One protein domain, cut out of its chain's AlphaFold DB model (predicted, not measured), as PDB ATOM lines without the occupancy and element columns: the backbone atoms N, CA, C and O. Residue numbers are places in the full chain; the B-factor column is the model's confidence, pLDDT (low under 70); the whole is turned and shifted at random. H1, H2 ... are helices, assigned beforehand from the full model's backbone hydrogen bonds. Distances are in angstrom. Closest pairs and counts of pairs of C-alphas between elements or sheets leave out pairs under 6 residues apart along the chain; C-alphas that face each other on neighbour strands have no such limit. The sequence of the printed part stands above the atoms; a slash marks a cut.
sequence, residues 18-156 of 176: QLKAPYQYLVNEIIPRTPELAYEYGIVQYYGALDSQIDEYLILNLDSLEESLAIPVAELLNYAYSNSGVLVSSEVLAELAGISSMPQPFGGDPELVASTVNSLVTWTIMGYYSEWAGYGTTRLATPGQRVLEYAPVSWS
ATOM      1  N   GLN A  18     -13.607   8.204 -24.647       77.69
ATOM      2  CA  GLN A  18     -14.422   6.989 -24.620       77.69
ATOM      3  C   GLN A  18     -14.407   6.264 -23.265       77.69
ATOM      4  O   GLN A  18     -15.440   5.728 -22.865       77.69
ATOM      5  N   LEU A  19     -13.271   6.248 -22.560       86.19
ATOM      6  CA  LEU A  19     -13.172   5.692 -21.212       86.19
ATOM      7  C   LEU A  19     -13.760   6.648 -20.175       86.19
ATOM      8  O   LEU A  19     -14.427   6.187 -19.259       86.19
ATOM      9  N   LYS A  20     -13.515   7.957 -20.299       88.06
ATOM     10  CA  LYS A  20     -13.844   8.938 -19.252       88.06
ATOM     11  C   LYS A  20     -15.325   9.325 -19.222       88.06
ATOM     12  O   LYS A  20     -15.915   9.417 -18.144       88.06
ATOM     13  N   ALA A  21     -15.942   9.516 -20.388       90.69
ATOM     14  CA  ALA A  21     -17.310  10.025 -20.497       90.69
ATOM     15  C   ALA A  21     -18.372   9.209 -19.722       90.69
ATOM     16  O   ALA A  21     -19.220   9.829 -19.073       90.69
ATOM     17  N   PRO A  22     -18.345   7.860 -19.702       90.12
ATOM     18  CA  PRO A  22     -19.331   7.074 -18.955       90.12
ATOM     19  C   PRO A  22     -19.247   7.306 -17.443       90.12
ATOM     20  O   PRO A  22     -20.276   7.427 -16.780       90.12
ATOM     21  N   TYR A  23     -18.034   7.440 -16.897       91.88
ATOM     22  CA  TYR A  23     -17.834   7.769 -15.483       91.88
ATOM     23  C   TYR A  23     -18.281   9.186 -15.167       91.88
ATOM     24  O   TYR A  23     -18.939   9.400 -14.154       91.88
ATOM     25  N   GLN A  24     -17.976  10.145 -16.043       91.69
ATOM     26  CA  GLN A  24     -18.419  11.524 -15.866       91.69
ATOM     27  C   GLN A  24     -19.939  11.637 -15.831       91.69
ATOM     28  O   GLN A  24     -20.489  12.332 -14.975       91.69
ATOM     29  N   TYR A  25     -20.613  10.929 -16.740       89.81
ATOM     30  CA  TYR A  25     -22.066  10.871 -16.760       89.81
ATOM     31  C   TYR A  25     -22.601  10.259 -15.462       89.81
ATOM     32  O   TYR A  25     -23.442  10.872 -14.808       89.81
ATOM     33  N   LEU A  26     -22.053   9.113 -15.045       91.19
ATOM     34  CA  LEU A  26     -22.454   8.427 -13.818       91.19
ATOM     35  C   LEU A  26     -22.327   9.322 -12.581       91.19
ATOM     36  O   LEU A  26     -23.293   9.487 -11.840       91.19
ATOM     37  N   VAL A  27     -21.152   9.906 -12.335       89.12
ATOM     38  CA  VAL A  27     -20.935  10.691 -11.109       89.12
ATOM     39  C   VAL A  27     -21.761  11.975 -11.108       89.12
ATOM     40  O   VAL A  27     -22.219  12.402 -10.049       89.12
ATOM     41  N   ASN A  28     -22.009  12.562 -12.284       89.62
ATOM     42  CA  ASN A  28     -22.898  13.711 -12.427       89.62
ATOM     43  C   ASN A  28     -24.375  13.338 -12.235       89.62
ATOM     44  O   ASN A  28     -25.137  14.162 -11.745       89.62
ATOM     45  N   GLU A  29     -24.790  12.122 -12.590       88.81
ATOM     46  CA  GLU A  29     -26.143  11.625 -12.310       88.81
ATOM     47  C   GLU A  29     -26.346  11.370 -10.806       88.81
ATOM     48  O   GLU A  29     -27.404  11.692 -10.267       88.81
ATOM     49  N   ILE A  30     -25.323  10.861 -10.104       86.94
ATOM     50  CA  ILE A  30     -25.377  10.605  -8.652       86.94
ATOM     51  C   ILE A  30     -25.354  11.916  -7.851       86.94
ATOM     52  O   ILE A  30     -26.165  12.100  -6.943       86.94
ATOM     53  N   ILE A  31     -24.405  12.811  -8.144       84.62
ATOM     54  CA  ILE A  31     -24.228  14.094  -7.444       84.62
ATOM     55  C   ILE A  31     -24.039  15.204  -8.491       84.62
ATOM     56  O   ILE A  31     -22.900  15.589  -8.789       84.62
ATOM     57  N   PRO A  32     -25.134  15.728  -9.069       87.12
ATOM     58  CA  PRO A  32     -25.062  16.815 -10.036       87.12
ATOM     59  C   PRO A  32     -24.661  18.127  -9.364       87.12
ATOM     60  O   PRO A  32     -24.763  18.300  -8.148       87.12
ATOM     61  N   ARG A  33     -24.276  19.109 -10.181       82.62
ATOM     62  CA  ARG A  33     -24.289  20.504  -9.732       82.62
ATOM     63  C   ARG A  33     -25.724  20.948  -9.456       82.62
ATOM     64  O   ARG A  33     -26.617  20.649 -10.244       82.62
ATOM     65  N   THR A  34     -25.939  21.709  -8.384       78.56
ATOM     66  CA  THR A  34     -27.286  22.145  -7.971       78.56
ATOM     67  C   THR A  34     -27.381  23.674  -7.831       78.56
ATOM     68  O   THR A  34     -27.320  24.228  -6.730       78.56
ATOM     69  N   PRO A  35     -27.490  24.416  -8.950       81.06
ATOM     70  CA  PRO A  35     -27.514  25.879  -8.923       81.06
ATOM     71  C   PRO A  35     -28.720  26.453  -8.165       81.06
ATOM     72  O   PRO A  35     -28.589  27.492  -7.518       81.06
ATOM     73  N   GLU A  36     -29.869  25.777  -8.181       79.12
ATOM     74  CA  GLU A  36     -31.061  26.185  -7.433       79.12
ATOM     75  C   GLU A  36     -30.833  26.072  -5.919       79.12
ATOM     76  O   GLU A  36     -31.123  27.009  -5.176       79.12
ATOM     77  N   LEU A  37     -30.224  24.972  -5.458       61.97
ATOM     78  CA  LEU A  37     -29.865  24.811  -4.045       61.97
ATOM     79  C   LEU A  37     -28.753  25.777  -3.637       61.97
ATOM     80  O   LEU A  37     -28.742  26.258  -2.507       61.97
ATOM     81  N   ALA A  38     -27.840  26.115  -4.550       69.38
ATOM     82  CA  ALA A  38     -26.829  27.136  -4.305       69.38
ATOM     83  C   ALA A  38     -27.440  28.527  -4.091       69.38
ATOM     84  O   ALA A  38     -26.948  29.295  -3.261       69.38
ATOM     85  N   TYR A  39     -28.510  28.847  -4.823       70.88
ATOM     86  CA  TYR A  39     -29.269  30.082  -4.637       70.88
ATOM     87  C   TYR A  39     -29.984  30.113  -3.278       70.88
ATOM     88  O   TYR A  39     -29.981  31.146  -2.610       70.88
ATOM     89  N   GLU A  40     -30.557  28.986  -2.849       68.19
ATOM     90  CA  GLU A  40     -31.350  28.892  -1.617       68.19
ATOM     91  C   GLU A  40     -30.496  28.769  -0.342       68.19
ATOM     92  O   GLU A  40     -30.779  29.411   0.669       68.19
ATOM     93  N   TYR A  41     -29.423  27.978  -0.392       60.50
ATOM     94  CA  TYR A  41     -28.642  27.559   0.779       60.50
ATOM     95  C   TYR A  41     -27.165  27.983   0.725       60.50
ATOM     96  O   TYR A  41     -26.401  27.704   1.653       60.50
ATOM     97  N   GLY A  42     -26.756  28.685  -0.334       63.41
ATOM     98  CA  GLY A  42     -25.411  29.224  -0.516       63.41
ATOM     99  C   GLY A  42     -24.519  28.385  -1.434       63.41
ATOM    100  O   GLY A  42     -24.737  27.193  -1.647       63.41
ATOM    101  N   ILE A  43     -23.456  29.020  -1.945       69.19
ATOM    102  CA  ILE A  43     -22.581  28.494  -3.013       69.19
ATOM    103  C   ILE A  43     -21.969  27.120  -2.714       69.19
ATOM    104  O   ILE A  43     -21.624  26.381  -3.628       69.19
ATOM    105  N   VAL A  44     -21.880  26.752  -1.434       64.31
ATOM    106  CA  VAL A  44     -21.418  25.438  -0.986       64.31
ATOM    107  C   VAL A  44     -22.233  24.285  -1.589       64.31
ATOM    108  O   VAL A  44     -21.650  23.245  -1.875       64.31
ATOM    109  N   GLN A  45     -23.535  24.485  -1.839       69.50
ATOM    110  CA  GLN A  45     -24.412  23.469  -2.433       69.50
ATOM    111  C   GLN A  45     -24.253  23.343  -3.955       69.50
ATOM    112  O   GLN A  45     -24.716  22.375  -4.538       69.50
ATOM    113  N   TYR A  46     -23.585  24.288  -4.627       74.38
ATOM    114  CA  TYR A  46     -23.508  24.293  -6.092       74.38
ATOM    115  C   TYR A  46     -22.789  23.068  -6.665       74.38
ATOM    116  O   TYR A  46     -23.154  22.600  -7.739       74.38
ATOM    117  N   TYR A  47     -21.740  22.597  -5.995       77.44
ATOM    118  CA  TYR A  47     -20.734  21.721  -6.592       77.44
ATOM    119  C   TYR A  47     -21.162  20.259  -6.621       77.44
ATOM    120  O   TYR A  47     -21.615  19.729  -5.613       77.44
ATOM    121  N   GLY A  48     -20.969  19.605  -7.761       79.56
ATOM    122  CA  GLY A  48     -21.252  18.184  -7.958       79.56
ATOM    123  C   GLY A  48     -19.994  17.319  -7.882       79.56
ATOM    124  O   GLY A  48     -18.888  17.824  -7.695       79.56
ATOM    125  N   ALA A  49     -20.139  16.011  -8.082       82.69
ATOM    126  CA  ALA A  49     -19.021  15.064  -8.016       82.69
ATOM    127  C   ALA A  49     -17.913  15.337  -9.051       82.69
ATOM    128  O   ALA A  49     -16.735  15.143  -8.755       82.69
ATOM    129  N   LEU A  50     -18.262  15.860 -10.232       82.31
ATOM    130  CA  LEU A  50     -17.281  16.271 -11.245       82.31
ATOM    131  C   LEU A  50     -16.359  17.399 -10.767       82.31
ATOM    132  O   LEU A  50     -15.196  17.455 -11.152       82.31
ATOM    133  N   ASP A  51     -16.850  18.288  -9.899       79.38
ATOM    134  CA  ASP A  51     -16.044  19.377  -9.336       79.38
ATOM    135  C   ASP A  51     -14.966  18.879  -8.358       79.38
ATOM    136  O   ASP A  51     -14.078  19.643  -7.980       79.38
ATOM    137  N   SER A  52     -15.049  17.607  -7.962       73.56
ATOM    138  CA  SER A  52     -14.113  16.907  -7.081       73.56
ATOM    139  C   SER A  52     -13.398  15.742  -7.780       73.56
ATOM    140  O   SER A  52     -12.811  14.913  -7.096       73.56
ATOM    141  N   GLN A  53     -13.430  15.666  -9.119       78.50
ATOM    142  CA  GLN A  53     -12.731  14.634  -9.915       78.50
ATOM    143  C   GLN A  53     -13.071  13.190  -9.494       78.50
ATOM    144  O   GLN A  53     -12.240  12.280  -9.554       78.50
ATOM    145  N   ILE A  54     -14.307  12.961  -9.040       82.94
ATOM    146  CA  ILE A  54     -14.724  11.641  -8.554       82.94
ATOM    147  C   ILE A  54     -14.776  10.608  -9.687       82.94
ATOM    148  O   ILE A  54     -14.552   9.425  -9.447       82.94
ATOM    149  N   ASP A  55     -15.002  11.038 -10.928       87.44
ATOM    150  CA  ASP A  55     -14.880  10.202 -12.124       87.44
ATOM    151  C   ASP A  55     -13.478   9.587 -12.248       87.44
ATOM    152  O   ASP A  55     -13.346   8.376 -12.429       87.44
ATOM    153  N   GLU A  56     -12.430  10.393 -12.070       82.88
ATOM    154  CA  GLU A  56     -11.043   9.920 -12.115       82.88
ATOM    155  C   GLU A  56     -10.715   9.020 -10.923       82.88
ATOM    156  O   GLU A  56     -10.075   7.981 -11.085       82.88
ATOM    157  N   TYR A  57     -11.217   9.365  -9.734       82.56
ATOM    158  CA  TYR A  57     -11.100   8.513  -8.553       82.56
ATOM    159  C   TYR A  57     -11.679   7.111  -8.802       82.56
ATOM    160  O   TYR A  57     -11.020   6.118  -8.483       82.56
ATOM    161  N   LEU A  58     -12.871   6.995  -9.399       88.25
ATOM    162  CA  LEU A  58     -13.465   5.691  -9.714       88.25
ATOM    163  C   LEU A  58     -12.617   4.901 -10.716       88.25
ATOM    164  O   LEU A  58     -12.352   3.722 -10.479       88.25
ATOM    165  N   ILE A  59     -12.157   5.548 -11.792       86.19
ATOM    166  CA  ILE A  59     -11.293   4.922 -12.804       86.19
ATOM    167  C   ILE A  59     -10.021   4.375 -12.151       86.19
ATOM    168  O   ILE A  59      -9.672   3.218 -12.367       86.19
ATOM    169  N   LEU A  60      -9.359   5.170 -11.306       82.00
ATOM    170  CA  LEU A  60      -8.133   4.765 -10.617       82.00
ATOM    171  C   LEU A  60      -8.358   3.585  -9.664       82.00
ATOM    172  O   LEU A  60      -7.539   2.668  -9.630       82.00
ATOM    173  N   ASN A  61      -9.464   3.574  -8.913       81.94
ATOM    174  CA  ASN A  61      -9.778   2.455  -8.020       81.94
ATOM    175  C   ASN A  61     -10.017   1.166  -8.809       81.94
ATOM    176  O   ASN A  61      -9.454   0.128  -8.464       81.94
ATOM    177  N   LEU A  62     -10.797   1.234  -9.888       87.25
ATOM    178  CA  LEU A  62     -11.089   0.075 -10.731       87.25
ATOM    179  C   LEU A  62      -9.863  -0.415 -11.503       87.25
ATOM    180  O   LEU A  62      -9.723  -1.619 -11.709       87.25
ATOM    181  N   ASP A  63      -8.974   0.491 -11.914       84.81
ATOM    182  CA  ASP A  63      -7.726   0.115 -12.578       84.81
ATOM    183  C   ASP A  63      -6.715  -0.521 -11.616       84.81
ATOM    184  O   ASP A  63      -5.934  -1.382 -12.022       84.81
ATOM    185  N   SER A  64      -6.748  -0.135 -10.336       79.56
ATOM    186  CA  SER A  64      -5.835  -0.650  -9.306       79.56
ATOM    187  C   SER A  64      -6.107  -2.095  -8.866       79.56
ATOM    188  O   SER A  64      -5.304  -2.664  -8.123       79.56
ATOM    189  N   LEU A  65      -7.220  -2.687  -9.305       81.50
ATOM    190  CA  LEU A  65      -7.550  -4.086  -9.040       81.50
ATOM    191  C   LEU A  65      -6.575  -5.040  -9.755       81.50
ATOM    192  O   LEU A  65      -5.942  -4.676 -10.747       81.50
ATOM    193  N   GLU A  66      -6.463  -6.275  -9.244       82.31
ATOM    194  CA  GLU A  66      -5.613  -7.325  -9.839       82.31
ATOM    195  C   GLU A  66      -5.954  -7.544 -11.320       82.31
ATOM    196  O   GLU A  66      -5.067  -7.559 -12.175       82.31
ATOM    197  N   GLU A  67      -7.250  -7.598 -11.623       83.12
ATOM    198  CA  GLU A  67      -7.787  -7.463 -12.971       83.12
ATOM    199  C   GLU A  67      -8.471  -6.096 -13.089       83.12
ATOM    200  O   GLU A  67      -9.439  -5.818 -12.380       83.12
ATOM    201  N   SER A  68      -7.956  -5.230 -13.970       86.25
ATOM    202  CA  SER A  68      -8.509  -3.883 -14.166       86.25
ATOM    203  C   SER A  68      -9.954  -3.968 -14.654       86.25
ATOM    204  O   SER A  68     -10.243  -4.552 -15.701       86.25
ATOM    205  N   LEU A  69     -10.862  -3.342 -13.905       89.62
ATOM    206  CA  LEU A  69     -12.282  -3.264 -14.249       89.62
ATOM    207  C   LEU A  69     -12.670  -1.919 -14.874       89.62
ATOM    208  O   LEU A  69     -13.836  -1.723 -15.207       89.62
ATOM    209  N   ALA A  70     -11.718  -1.005 -15.085       88.56
ATOM    210  CA  ALA A  70     -12.010   0.338 -15.585       88.56
ATOM    211  C   ALA A  70     -12.661   0.326 -16.985       88.56
ATOM    212  O   ALA A  70     -13.630   1.043 -17.231       88.56
ATOM    213  N   ILE A  71     -12.176  -0.516 -17.900       89.94
ATOM    214  CA  ILE A  71     -12.770  -0.657 -19.238       89.94
ATOM    215  C   ILE A  71     -14.098  -1.434 -19.182       89.94
ATOM    216  O   ILE A  71     -15.096  -0.888 -19.654       89.94
ATOM    217  N   PRO A  72     -14.175  -2.633 -18.564       90.56
ATOM    218  CA  PRO A  72     -15.436  -3.364 -18.447       90.56
ATOM    219  C   PRO A  72     -16.571  -2.527 -17.852       90.56
ATOM    220  O   PRO A  72     -17.697  -2.550 -18.348       90.56
ATOM    221  N   VAL A  73     -16.291  -1.757 -16.796       90.88
ATOM    222  CA  VAL A  73     -17.297  -0.895 -16.167       90.88
ATOM    223  C   VAL A  73     -17.715   0.239 -17.103       90.88
ATOM    224  O   VAL A  73     -18.903   0.527 -17.193       90.88
ATOM    225  N   ALA A  74     -16.797   0.844 -17.861       90.25
ATOM    226  CA  ALA A  74     -17.164   1.852 -18.857       90.25
ATOM    227  C   ALA A  74     -18.099   1.283 -19.938       90.25
ATOM    228  O   ALA A  74     -19.077   1.928 -20.322       90.25
ATOM    229  N   GLU A  75     -17.838   0.059 -20.403       88.50
ATOM    230  CA  GLU A  75     -18.706  -0.645 -21.349       88.50
ATOM    231  C   GLU A  75     -20.079  -0.948 -20.740       88.50
ATOM    232  O   GLU A  75     -21.099  -0.738 -21.401       88.50
ATOM    233  N   LEU A  76     -20.125  -1.383 -19.475       86.75
ATOM    234  CA  LEU A  76     -21.368  -1.612 -18.736       86.75
ATOM    235  C   LEU A  76     -22.201  -0.329 -18.626       86.75
ATOM    236  O   LEU A  76     -23.398  -0.354 -18.906       86.75
ATOM    237  N   LEU A  77     -21.578   0.792 -18.256       87.44
ATOM    238  CA  LEU A  77     -22.250   2.088 -18.138       87.44
ATOM    239  C   LEU A  77     -22.776   2.559 -19.499       87.44
ATOM    240  O   LEU A  77     -23.942   2.925 -19.618       87.44
ATOM    241  N   ASN A  78     -21.971   2.468 -20.559       87.44
ATOM    242  CA  ASN A  78     -22.418   2.793 -21.916       87.44
ATOM    243  C   ASN A  78     -23.591   1.918 -22.374       87.44
ATOM    244  O   ASN A  78     -24.543   2.417 -22.985       87.44
ATOM    245  N   TYR A  79     -23.539   0.619 -22.075       83.75
ATOM    246  CA  TYR A  79     -24.619  -0.312 -22.367       83.75
ATOM    247  C   TYR A  79     -25.898   0.063 -21.609       83.75
ATOM    248  O   TYR A  79     -26.965   0.156 -22.218       83.75
ATOM    249  N   ALA A  80     -25.794   0.333 -20.307       79.50
ATOM    250  CA  ALA A  80     -26.922   0.741 -19.478       79.50
ATOM    251  C   ALA A  80     -27.553   2.043 -19.984       79.50
ATOM    252  O   ALA A  80     -28.770   2.098 -20.183       79.50
ATOM    253  N   TYR A  81     -26.730   3.047 -20.295       79.94
ATOM    254  CA  TYR A  81     -27.196   4.319 -20.840       79.94
ATOM    255  C   TYR A  81     -27.929   4.134 -22.171       79.94
ATOM    256  O   TYR A  81     -29.036   4.637 -22.350       79.94
ATOM    257  N   SER A  82     -27.348   3.355 -23.085       81.44
ATOM    258  CA  SER A  82     -27.907   3.141 -24.425       81.44
ATOM    259  C   SER A  82     -29.253   2.411 -24.410       81.44
ATOM    260  O   SER A  82     -30.058   2.611 -25.317       81.44
ATOM    261  N   ASN A  83     -29.503   1.568 -23.403       76.75
ATOM    262  CA  ASN A  83     -30.729   0.769 -23.310       76.75
ATOM    263  C   ASN A  83     -31.808   1.390 -22.413       76.75
ATOM    264  O   ASN A  83     -32.989   1.132 -22.634       76.75
ATOM    265  N   SER A  84     -31.433   2.191 -21.412       72.62
ATOM    266  CA  SER A  84     -32.375   2.680 -20.392       72.62
ATOM    267  C   SER A  84     -32.364   4.193 -20.167       72.62
ATOM    268  O   SER A  84     -33.317   4.731 -19.607       72.62
ATOM    269  N   GLY A  85     -31.306   4.891 -20.590       74.31
ATOM    270  CA  GLY A  85     -31.106   6.316 -20.319       74.31
ATOM    271  C   GLY A  85     -30.816   6.669 -18.853       74.31
ATOM    272  O   GLY A  85     -30.755   7.854 -18.547       74.31
ATOM    273  N   VAL A  86     -30.648   5.680 -17.962       68.31
ATOM    274  CA  VAL A  86     -30.432   5.856 -16.512       68.31
ATOM    275  C   VAL A  86     -29.295   4.939 -16.053       68.31
ATOM    276  O   VAL A  86     -29.329   3.744 -16.343       68.31
ATOM    277  N   LEU A  87     -28.302   5.453 -15.318       65.88
ATOM    278  CA  LEU A  87     -27.157   4.640 -14.869       65.88
ATOM    279  C   LEU A  87     -27.256   4.119 -13.432       65.88
ATOM    280  O   LEU A  87     -26.505   3.218 -13.063       65.88
ATOM    281  N   VAL A  88     -28.160   4.666 -12.613       63.59
ATOM    282  CA  VAL A  88     -28.143   4.466 -11.149       63.59
ATOM    283  C   VAL A  88     -29.265   3.609 -10.567       63.59
ATOM    284  O   VAL A  88     -29.270   3.345  -9.365       63.59
ATOM    285  N   SER A  89     -30.222   3.155 -11.376       66.50
ATOM    286  CA  SER A  89     -31.330   2.341 -10.863       66.50
ATOM    287  C   SER A  89     -30.955   0.857 -10.820       66.50
ATOM    288  O   SER A  89     -30.816   0.212 -11.860       66.50
ATOM    289  N   SER A  90     -30.829   0.295  -9.612       55.94
ATOM    290  CA  SER A  90     -30.564  -1.138  -9.409       55.94
ATOM    291  C   SER A  90     -31.659  -2.043  -9.987       55.94
ATOM    292  O   SER A  90     -31.357  -3.160 -10.394       55.94
ATOM    293  N   GLU A  91     -32.904  -1.561 -10.083       60.09
ATOM    294  CA  GLU A  91     -34.009  -2.283 -10.730       60.09
ATOM    295  C   GLU A  91     -33.809  -2.370 -12.249       60.09
ATOM    296  O   GLU A  91     -33.900  -3.453 -12.822       60.09
ATOM    297  N   VAL A  92     -33.440  -1.256 -12.892       62.69
ATOM    298  CA  VAL A  92     -33.158  -1.203 -14.339       62.69
ATOM    299  C   VAL A  92     -31.953  -2.078 -14.692       62.69
ATOM    300  O   VAL A  92     -31.944  -2.771 -15.705       62.69
ATOM    301  N   LEU A  93     -30.933  -2.092 -13.838       59.06
ATOM    302  CA  LEU A  93     -29.694  -2.828 -14.088       59.06
ATOM    303  C   LEU A  93     -29.840  -4.337 -13.835       59.06
ATOM    304  O   LEU A  93     -29.215  -5.129 -14.541       59.06
ATOM    305  N   ALA A  94     -30.716  -4.746 -12.909       57.78
ATOM    306  CA  ALA A  94     -31.090  -6.148 -12.723       57.78
ATOM    307  C   ALA A  94     -31.847  -6.717 -13.939       57.78
ATOM    308  O   ALA A  94     -31.641  -7.874 -14.303       57.78
ATOM    309  N   GLU A  95     -32.672  -5.905 -14.610       61.75
ATOM    310  CA  GLU A  95     -33.340  -6.298 -15.859       61.75
ATOM    311  C   GLU A  95     -32.354  -6.439 -17.032       61.75
ATOM    312  O   GLU A  95     -32.485  -7.352 -17.852       61.75
ATOM    313  N   LEU A  96     -31.322  -5.590 -17.094       60.81
ATOM    314  CA  LEU A  96     -30.317  -5.610 -18.163       60.81
ATOM    315  C   LEU A  96     -29.394  -6.839 -18.117       60.81
ATOM    316  O   LEU A  96     -28.903  -7.280 -19.158       60.81
ATOM    317  N   ALA A  97     -29.184  -7.435 -16.943       57.53
ATOM    318  CA  ALA A  97     -28.334  -8.615 -16.770       57.53
ATOM    319  C   ALA A  97     -28.901  -9.915 -17.372       57.53
ATOM    320  O   ALA A  97     -28.164 -10.881 -17.576       57.53
ATOM    321  N   GLY A  98     -30.197  -9.938 -17.707       57.19
ATOM    322  CA  GLY A  98     -30.841 -11.053 -18.407       57.19
ATOM    323  C   GLY A  98     -30.592 -11.089 -19.922       57.19
ATOM    324  O   GLY A  98     -31.108 -11.981 -20.599       57.19
ATOM    325  N   ILE A  99     -29.841 -10.130 -20.479       58.59
ATOM    326  CA  ILE A  99     -29.685  -9.944 -21.927       58.59
ATOM    327  C   ILE A  99     -28.314 -10.455 -22.392       58.59
ATOM    328  O   ILE A  99     -27.261 -10.038 -21.919       58.59
ATOM    329  N   SER A 100     -28.322 -11.330 -23.398       57.16
ATOM    330  CA  SER A 100     -27.161 -12.024 -23.980       57.16
ATOM    331  C   SER A 100     -26.141 -11.134 -24.725       57.16
ATOM    332  O   SER A 100     -25.328 -11.654 -25.486       57.16
ATOM    333  N   SER A 101     -26.183  -9.809 -24.550       69.62
ATOM    334  CA  SER A 101     -25.288  -8.820 -25.182       69.62
ATOM    335  C   SER A 101     -24.494  -7.966 -24.186       69.62
ATOM    336  O   SER A 101     -23.842  -7.006 -24.589       69.62
ATOM    337  N   MET A 102     -24.553  -8.300 -22.898       73.12
ATOM    338  CA  MET A 102     -23.877  -7.553 -21.844       73.12
ATOM    339  C   MET A 102     -22.343  -7.753 -21.887       73.12
ATOM    340  O   MET A 102     -21.883  -8.877 -22.134       73.12
ATOM    341  N   PRO A 103     -21.545  -6.690 -21.641       81.12
ATOM    342  CA  PRO A 103     -20.085  -6.775 -21.601       81.12
ATOM    343  C   PRO A 103     -19.593  -7.800 -20.577       81.12
ATOM    344  O   PRO A 103     -20.198  -7.984 -19.523       81.12
ATOM    345  N   GLN A 104     -18.484  -8.472 -20.873       83.44
ATOM    346  CA  GLN A 104     -17.823  -9.332 -19.893       83.44
ATOM    347  C   GLN A 104     -17.041  -8.465 -18.892       83.44
ATOM    348  O   GLN A 104     -16.487  -7.445 -19.300       83.44
ATOM    349  N   PRO A 105     -16.986  -8.829 -17.600       88.12
ATOM    350  CA  PRO A 105     -17.440 -10.092 -16.999       88.12
ATOM    351  C   PRO A 105     -18.921 -10.120 -16.567       88.12
ATOM    352  O   PRO A 105     -19.351 -11.075 -15.934       88.12
ATOM    353  N   PHE A 106     -19.712  -9.095 -16.883       83.88
ATOM    354  CA  PHE A 106     -21.060  -8.909 -16.327       83.88
ATOM    355  C   PHE A 106     -22.146  -9.787 -16.963       83.88
ATOM    356  O   PHE A 106     -23.182 -10.048 -16.353       83.88
ATOM    357  N   GLY A 107     -21.944 -10.230 -18.206       81.50
ATOM    358  CA  GLY A 107     -22.974 -10.955 -18.945       81.50
ATOM    359  C   GLY A 107     -23.391 -12.269 -18.287       81.50
ATOM    360  O   GLY A 107     -22.579 -13.176 -18.131       81.50
ATOM    361  N   GLY A 108     -24.686 -12.384 -17.974       79.25
ATOM    362  CA  GLY A 108     -25.262 -13.553 -17.306       79.25
ATOM    363  C   GLY A 108     -25.087 -13.564 -15.785       79.25
ATOM    364  O   GLY A 108     -25.498 -14.540 -15.159       79.25
ATOM    365  N   ASP A 109     -24.527 -12.500 -15.198       83.88
ATOM    366  CA  ASP A 109     -24.324 -12.355 -13.756       83.88
ATOM    367  C   ASP A 109     -25.018 -11.082 -13.211       83.88
ATOM    368  O   ASP A 109     -24.394 -10.025 -13.052       83.88
ATOM    369  N   PRO A 110     -26.335 -11.148 -12.930       78.62
ATOM    370  CA  PRO A 110     -27.088 -10.026 -12.365       78.62
ATOM    371  C   PRO A 110     -26.591  -9.578 -10.991       78.62
ATOM    372  O   PRO A 110     -26.724  -8.402 -10.647       78.62
ATOM    373  N   GLU A 111     -26.026 -10.491 -10.200       81.38
ATOM    374  CA  GLU A 111     -25.519 -10.165  -8.869       81.38
ATOM    375  C   GLU A 111     -24.235  -9.343  -8.968       81.38
ATOM    376  O   GLU A 111     -24.095  -8.342  -8.257       81.38
ATOM    377  N   LEU A 112     -23.337  -9.696  -9.893       83.94
ATOM    378  CA  LEU A 112     -22.139  -8.914 -10.178       83.94
ATOM    379  C   LEU A 112     -22.494  -7.512 -10.679       83.94
ATOM    380  O   LEU A 112     -21.960  -6.538 -10.155       83.94
ATOM    381  N   VAL A 113     -23.440  -7.387 -11.616       81.94
ATOM    382  CA  VAL A 113     -23.926  -6.078 -12.099       81.94
ATOM    383  C   VAL A 113     -24.441  -5.222 -10.944       81.94
ATOM    384  O   VAL A 113     -24.009  -4.079 -10.776       81.94
ATOM    385  N   ALA A 114     -25.341  -5.773 -10.125       78.88
ATOM    386  CA  ALA A 114     -25.927  -5.048  -9.004       78.88
ATOM    387  C   ALA A 114     -24.862  -4.635  -7.974       78.88
ATOM    388  O   ALA A 114     -24.857  -3.494  -7.509       78.88
ATOM    389  N   SER A 115     -23.933  -5.539  -7.650       84.25
ATOM    390  CA  SER A 115     -22.828  -5.284  -6.723       84.25
ATOM    391  C   SER A 115     -21.889  -4.191  -7.236       84.25
ATOM    392  O   SER A 115     -21.536  -3.272  -6.489       84.25
ATOM    393  N   THR A 116     -21.532  -4.232  -8.523       87.06
ATOM    394  CA  THR A 116     -20.688  -3.224  -9.164       87.06
ATOM    395  C   THR A 116     -21.358  -1.858  -9.142       87.06
ATOM    396  O   THR A 116     -20.754  -0.911  -8.649       87.06
ATOM    397  N   VAL A 117     -22.616  -1.738  -9.573       83.31
ATOM    398  CA  VAL A 117     -23.325  -0.446  -9.562       83.31
ATOM    399  C   VAL A 117     -23.452   0.098  -8.141       83.31
ATOM    400  O   VAL A 117     -23.143   1.265  -7.898       83.31
ATOM    401  N   ASN A 118     -23.850  -0.742  -7.183       83.81
ATOM    402  CA  ASN A 118     -23.958  -0.330  -5.786       83.81
ATOM    403  C   ASN A 118     -22.608   0.156  -5.231       83.81
ATOM    404  O   ASN A 118     -22.556   1.134  -4.483       83.81
ATOM    405  N   SER A 119     -21.508  -0.486  -5.636       88.25
ATOM    406  CA  SER A 119     -20.153  -0.062  -5.274       88.25
ATOM    407  C   SER A 119     -19.802   1.284  -5.896       88.25
ATOM    408  O   SER A 119     -19.321   2.155  -5.181       88.25
ATOM    409  N   LEU A 120     -20.110   1.510  -7.177       90.00
ATOM    410  CA  LEU A 120     -19.855   2.792  -7.843       90.00
ATOM    411  C   LEU A 120     -20.625   3.943  -7.187       90.00
ATOM    412  O   LEU A 120     -20.048   5.002  -6.937       90.00
ATOM    413  N   VAL A 121     -21.899   3.733  -6.844       86.62
ATOM    414  CA  VAL A 121     -22.706   4.719  -6.103       86.62
ATOM    415  C   VAL A 121     -22.094   4.997  -4.737       86.62
ATOM    416  O   VAL A 121     -21.868   6.152  -4.372       86.62
ATOM    417  N   THR A 122     -21.776   3.935  -3.996       87.25
ATOM    418  CA  THR A 122     -21.195   4.043  -2.656       87.25
ATOM    419  C   THR A 122     -19.858   4.777  -2.696       87.25
ATOM    420  O   THR A 122     -19.645   5.698  -1.912       87.25
ATOM    421  N   TRP A 123     -18.968   4.419  -3.619       88.81
ATOM    422  CA  TRP A 123     -17.662   5.053  -3.783       88.81
ATOM    423  C   TRP A 123     -17.767   6.494  -4.262       88.81
ATOM    424  O   TRP A 123     -16.987   7.320  -3.804       88.81
ATOM    425  N   THR A 124     -18.754   6.832  -5.096       86.38
ATOM    426  CA  THR A 124     -19.000   8.224  -5.504       86.38
ATOM    427  C   THR A 124     -19.368   9.086  -4.300       86.38
ATOM    428  O   THR A 124     -18.766  10.134  -4.072       86.38
ATOM    429  N   ILE A 125     -20.325   8.624  -3.489       82.25
ATOM    430  CA  ILE A 125     -20.775   9.333  -2.285       82.25
ATOM    431  C   ILE A 125     -19.635   9.419  -1.265       82.25
ATOM    432  O   ILE A 125     -19.348  10.495  -0.743       82.25
ATOM    433  N   MET A 126     -18.956   8.304  -0.993       83.19
ATOM    434  CA  MET A 126     -17.852   8.266  -0.033       83.19
ATOM    435  C   MET A 126     -16.681   9.134  -0.485       83.19
ATOM    436  O   MET A 126     -16.171   9.908   0.319       83.19
ATOM    437  N   GLY A 127     -16.278   9.058  -1.754       77.75
ATOM    438  CA  GLY A 127     -15.232   9.904  -2.323       77.75
ATOM    439  C   GLY A 127     -15.580  11.382  -2.159       77.75
ATOM    440  O   GLY A 127     -14.844  12.118  -1.507       77.75
ATOM    441  N   TYR A 128     -16.764  11.787  -2.623       77.62
ATOM    442  CA  TYR A 128     -17.205  13.181  -2.574       77.62
ATOM    443  C   TYR A 128     -17.282  13.749  -1.146       77.62
ATOM    444  O   TYR A 128     -16.778  14.839  -0.874       77.62
ATOM    445  N   TYR A 129     -17.873  13.012  -0.198       75.19
ATOM    446  CA  TYR A 129     -18.058  13.511   1.171       75.19
ATOM    447  C   TYR A 129     -16.849  13.288   2.094       75.19
ATOM    448  O   TYR A 129     -16.716  14.003   3.091       75.19
ATOM    449  N   SER A 130     -15.949  12.343   1.796       69.88
ATOM    450  CA  SER A 130     -14.760  12.090   2.632       69.88
ATOM    451  C   SER A 130     -13.663  13.141   2.458       69.88
ATOM    452  O   SER A 130     -12.950  13.445   3.419       69.88
ATOM    453  N   GLU A 131     -13.556  13.759   1.282       63.59
ATOM    454  CA  GLU A 131     -12.583  14.830   1.042       63.59
ATOM    455  C   GLU A 131     -12.979  16.163   1.687       63.59
ATOM    456  O   GLU A 131     -12.129  17.022   1.930       63.59
ATOM    457  N   TRP A 132     -14.256  16.323   2.048       65.62
ATOM    458  CA  TRP A 132     -14.824  17.573   2.555       65.62
ATOM    459  C   TRP A 132     -14.052  18.186   3.728       65.62
ATOM    460  O   TRP A 132     -13.866  19.402   3.814       65.62
ATOM    461  N   ALA A 133     -13.587  17.342   4.652       62.59
ATOM    462  CA  ALA A 133     -12.820  17.801   5.800       62.59
ATOM    463  C   ALA A 133     -11.434  18.330   5.392       62.59
ATOM    464  O   ALA A 133     -11.000  19.341   5.945       62.59
ATOM    465  N   GLY A 134     -10.775  17.685   4.422       66.94
ATOM    466  CA  GLY A 134      -9.404  17.989   3.993       66.94
ATOM    467  C   GLY A 134      -9.243  19.330   3.280       66.94
ATOM    468  O   GLY A 134      -8.177  19.935   3.336       66.94
ATOM    469  N   TYR A 135     -10.321  19.863   2.698       69.25
ATOM    470  CA  TYR A 135     -10.330  21.211   2.113       69.25
ATOM    471  C   TYR A 135     -10.222  22.341   3.143       69.25
ATOM    472  O   TYR A 135     -10.031  23.504   2.796       69.25
ATOM    473  N   GLY A 136     -10.365  22.033   4.427       75.25
ATOM    474  CA  GLY A 136     -10.117  22.987   5.490       75.25
ATOM    475  C   GLY A 136     -10.878  24.300   5.396       75.25
ATOM    476  O   GLY A 136     -12.102  24.287   5.292       75.25
ATOM    477  N   THR A 137     -10.192  25.433   5.506       77.81
ATOM    478  CA  THR A 137     -10.818  26.756   5.412       77.81
ATOM    479  C   THR A 137     -11.367  27.039   4.015       77.81
ATOM    480  O   THR A 137     -12.360  27.755   3.886       77.81
ATOM    481  N   THR A 138     -10.823  26.385   2.985       77.38
ATOM    482  CA  THR A 138     -11.345  26.436   1.612       77.38
ATOM    483  C   THR A 138     -12.501  25.469   1.341       77.38
ATOM    484  O   THR A 138     -13.055  25.497   0.248       77.38
ATOM    485  N   ARG A 139     -12.962  24.658   2.310       68.94
ATOM    486  CA  ARG A 139     -14.065  23.692   2.079       68.94
ATOM    487  C   ARG A 139     -15.372  24.334   1.600       68.94
ATOM    488  O   ARG A 139     -16.170  23.699   0.922       68.94
ATOM    489  N   LEU A 140     -15.583  25.605   1.944       67.50
ATOM    490  CA  LEU A 140     -16.730  26.406   1.496       67.50
ATOM    491  C   LEU A 140     -16.404  27.305   0.289       67.50
ATOM    492  O   LEU A 140     -17.286  28.015  -0.192       67.50
ATOM    493  N   ALA A 141     -15.156  27.303  -0.183       66.56
ATOM    494  CA  ALA A 141     -14.722  28.048  -1.357       66.56
ATOM    495  C   ALA A 141     -15.166  27.354  -2.653       66.56
ATOM    496  O   ALA A 141     -15.593  26.193  -2.663       66.56
ATOM    497  N   THR A 142     -15.050  28.086  -3.759       55.38
ATOM    498  CA  THR A 142     -15.301  27.553  -5.104       55.38
ATOM    499  C   THR A 142     -14.216  26.526  -5.495       55.38
ATOM    500  O   THR A 142     -13.097  26.682  -5.031       55.38
ATOM    501  N   PRO A 143     -14.463  25.493  -6.326       54.03
ATOM    502  CA  PRO A 143     -13.530  24.419  -6.667       54.03
ATOM    503  C   PRO A 143     -12.202  24.905  -7.207       54.03
ATOM    504  O   PRO A 143     -11.170  24.424  -6.769       54.03
ATOM    505  N   GLY A 144     -12.206  25.926  -8.070       61.59
ATOM    506  CA  GLY A 144     -10.958  26.534  -8.549       61.59
ATOM    507  C   GLY A 144     -10.128  27.194  -7.438       61.59
ATOM    508  O   GLY A 144      -8.979  27.554  -7.659       61.59
ATOM    509  N   GLN A 145     -10.714  27.371  -6.254       70.50
ATOM    510  CA  GLN A 145     -10.103  27.912  -5.041       70.50
ATOM    511  C   GLN A 145     -10.060  26.889  -3.896       70.50
ATOM    512  O   GLN A 145      -9.561  27.213  -2.818       70.50
ATOM    513  N   ARG A 146     -10.600  25.680  -4.097       73.56
ATOM    514  CA  ARG A 146     -10.526  24.600  -3.119       73.56
ATOM    515  C   ARG A 146      -9.124  24.040  -3.180       73.56
ATOM    516  O   ARG A 146      -8.656  23.598  -4.225       73.56
ATOM    517  N   VAL A 147      -8.463  24.065  -2.038       72.00
ATOM    518  CA  VAL A 147      -7.148  23.473  -1.866       72.00
ATOM    519  C   VAL A 147      -7.280  22.469  -0.746       72.00
ATOM    520  O   VAL A 147      -7.861  22.761   0.298       72.00
ATOM    521  N   LEU A 148      -6.752  21.271  -0.962       68.25
ATOM    522  CA  LEU A 148      -6.597  20.324   0.124       68.25
ATOM    523  C   LEU A 148      -5.558  20.898   1.105       68.25
ATOM    524  O   LEU A 148      -4.354  20.802   0.887       68.25
ATOM    525  N   GLU A 149      -6.028  21.573   2.151       72.75
ATOM    526  CA  GLU A 149      -5.179  22.240   3.143       72.75
ATOM    527  C   GLU A 149      -4.532  21.247   4.107       72.75
ATOM    528  O   GLU A 149      -3.482  21.524   4.689       72.75
ATOM    529  N   TYR A 150      -5.169  20.095   4.305       66.94
ATOM    530  CA  TYR A 150      -4.656  19.025   5.143       66.94
ATOM    531  C   TYR A 150      -5.178  17.675   4.680       66.94
ATOM    532  O   TYR A 150      -6.298  17.553   4.188       66.94
ATOM    533  N   ALA A 151      -4.373  16.641   4.906       62.03
ATOM    534  CA  ALA A 151      -4.831  15.271   4.760       62.03
ATOM    535  C   ALA A 151      -6.030  15.035   5.705       62.03
ATOM    536  O   ALA A 151      -5.898  15.258   6.916       62.03
ATOM    537  N   PRO A 152      -7.198  14.600   5.193       65.44
ATOM    538  CA  PRO A 152      -8.281  14.098   6.023       65.44
ATOM    539  C   PRO A 152      -7.767  13.095   7.061       65.44
ATOM    540  O   PRO A 152      -6.964  12.219   6.750       65.44
ATOM    541  N   VAL A 153      -8.258  13.187   8.301       51.97
ATOM    542  CA  VAL A 153      -7.863  12.281   9.402       51.97
ATOM    543  C   VAL A 153      -8.063  10.812   9.023       51.97
ATOM    544  O   VAL A 153      -7.261   9.955   9.400       51.97
ATOM    545  N   SER A 154      -9.095  10.531   8.225       50.16
ATOM    546  CA  SER A 154      -9.381   9.203   7.686       50.16
ATOM    547  C   SER A 154      -8.209   8.624   6.893       50.16
ATOM    548  O   SER A 154      -7.994   7.418   6.954       50.16
ATOM    549  N   TRP A 155      -7.396   9.445   6.222       62.50
ATOM    550  CA  TRP A 155      -6.257   8.974   5.435       62.50
ATOM    551  C   TRP A 155      -5.184   8.341   6.312       62.50
ATOM    552  O   TRP A 155      -4.747   7.224   6.049       62.50
ATOM    553  N   SER A 156      -4.824   9.003   7.414       54.97
ATOM    554  CA  SER A 156      -3.883   8.446   8.389       54.97
ATOM    555  C   SER A 156      -4.450   7.226   9.116       54.97
ATOM    556  O   SER A 156      -3.692   6.327   9.463       54.97
TER     557      SER A 156
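AT A GLANCE: This is residues 18 to 156 of the 176 residues of an uncharacterized protein of Clostridiales bacterium (UniProt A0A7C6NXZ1). One long helix, H7, runs along the longest axis; H1 and H4, steeply crossed, pack on it partway along, and H5 packs on both of them. H6 folds along the first part of H7, while H2, H8 and H9 lie toward its other end. The printed part has 139 residues with nine named helices, H1 to H9 in chain order, and no named strand; the class is all helix. It is compact, with a radius of gyration of the C-alphas of 16.5 A and spans of 51 by 36 by 24 A.

IN THESE COORDINATES: H7 is residues 110 to 133, 36.2 A long, from C-alpha 110 at (-27.088, -10.026, -12.365) to C-alpha 133 at (-12.820, 17.801, 5.800). H1 is residues 18 to 30, 19.7 A; H4, 54 to 63, 14.1 A; H5, 70 to 84, 21.1 A. The short ones are H2, 35 to 41; H3, 49 to 52; H6, 90 to 96; H8, 136 to 140; and H9, 153 to 156.

HOW THE PARTS SIT: H7 and H1 are the hubs, touching four helices each. They touch at Val 27 and Thr 124, closest C-alphas 6.4 A apart. H4 touches H7 at a steep tilt of 52 degrees, opposite ways, closest C-alphas Ile 54 and Thr 124, 6.3 A. H5 touches H1 at a steep tilt of 62 degrees, closest C-alphas Pro 22 and Ala 74, 5.7 A. H6 and H7 form a helical hairpin, closest C-alphas Ala 94 and Pro 110, 5.6 A. H2 touches no helix. Every O i to N i+4 pair is within hydrogen-bond range in H2, H4, H5 and H6; H1 has 7 of 9, H7 18 of 20, and H8 0 of 1, with 1 of 2 O i to N i+3 pairs; H3 and H9 are too short for an i+4 pair.

THE WHOLE: The farthest C-alphas, Ser 100 and Thr 137, are 51.3 A apart. The printed part has no cut; the links H6 to H7 and H8 to H9 are long. Mean pLDDT of the printed part is 76.6, and 44 residues are under 70, among them 86 to 101.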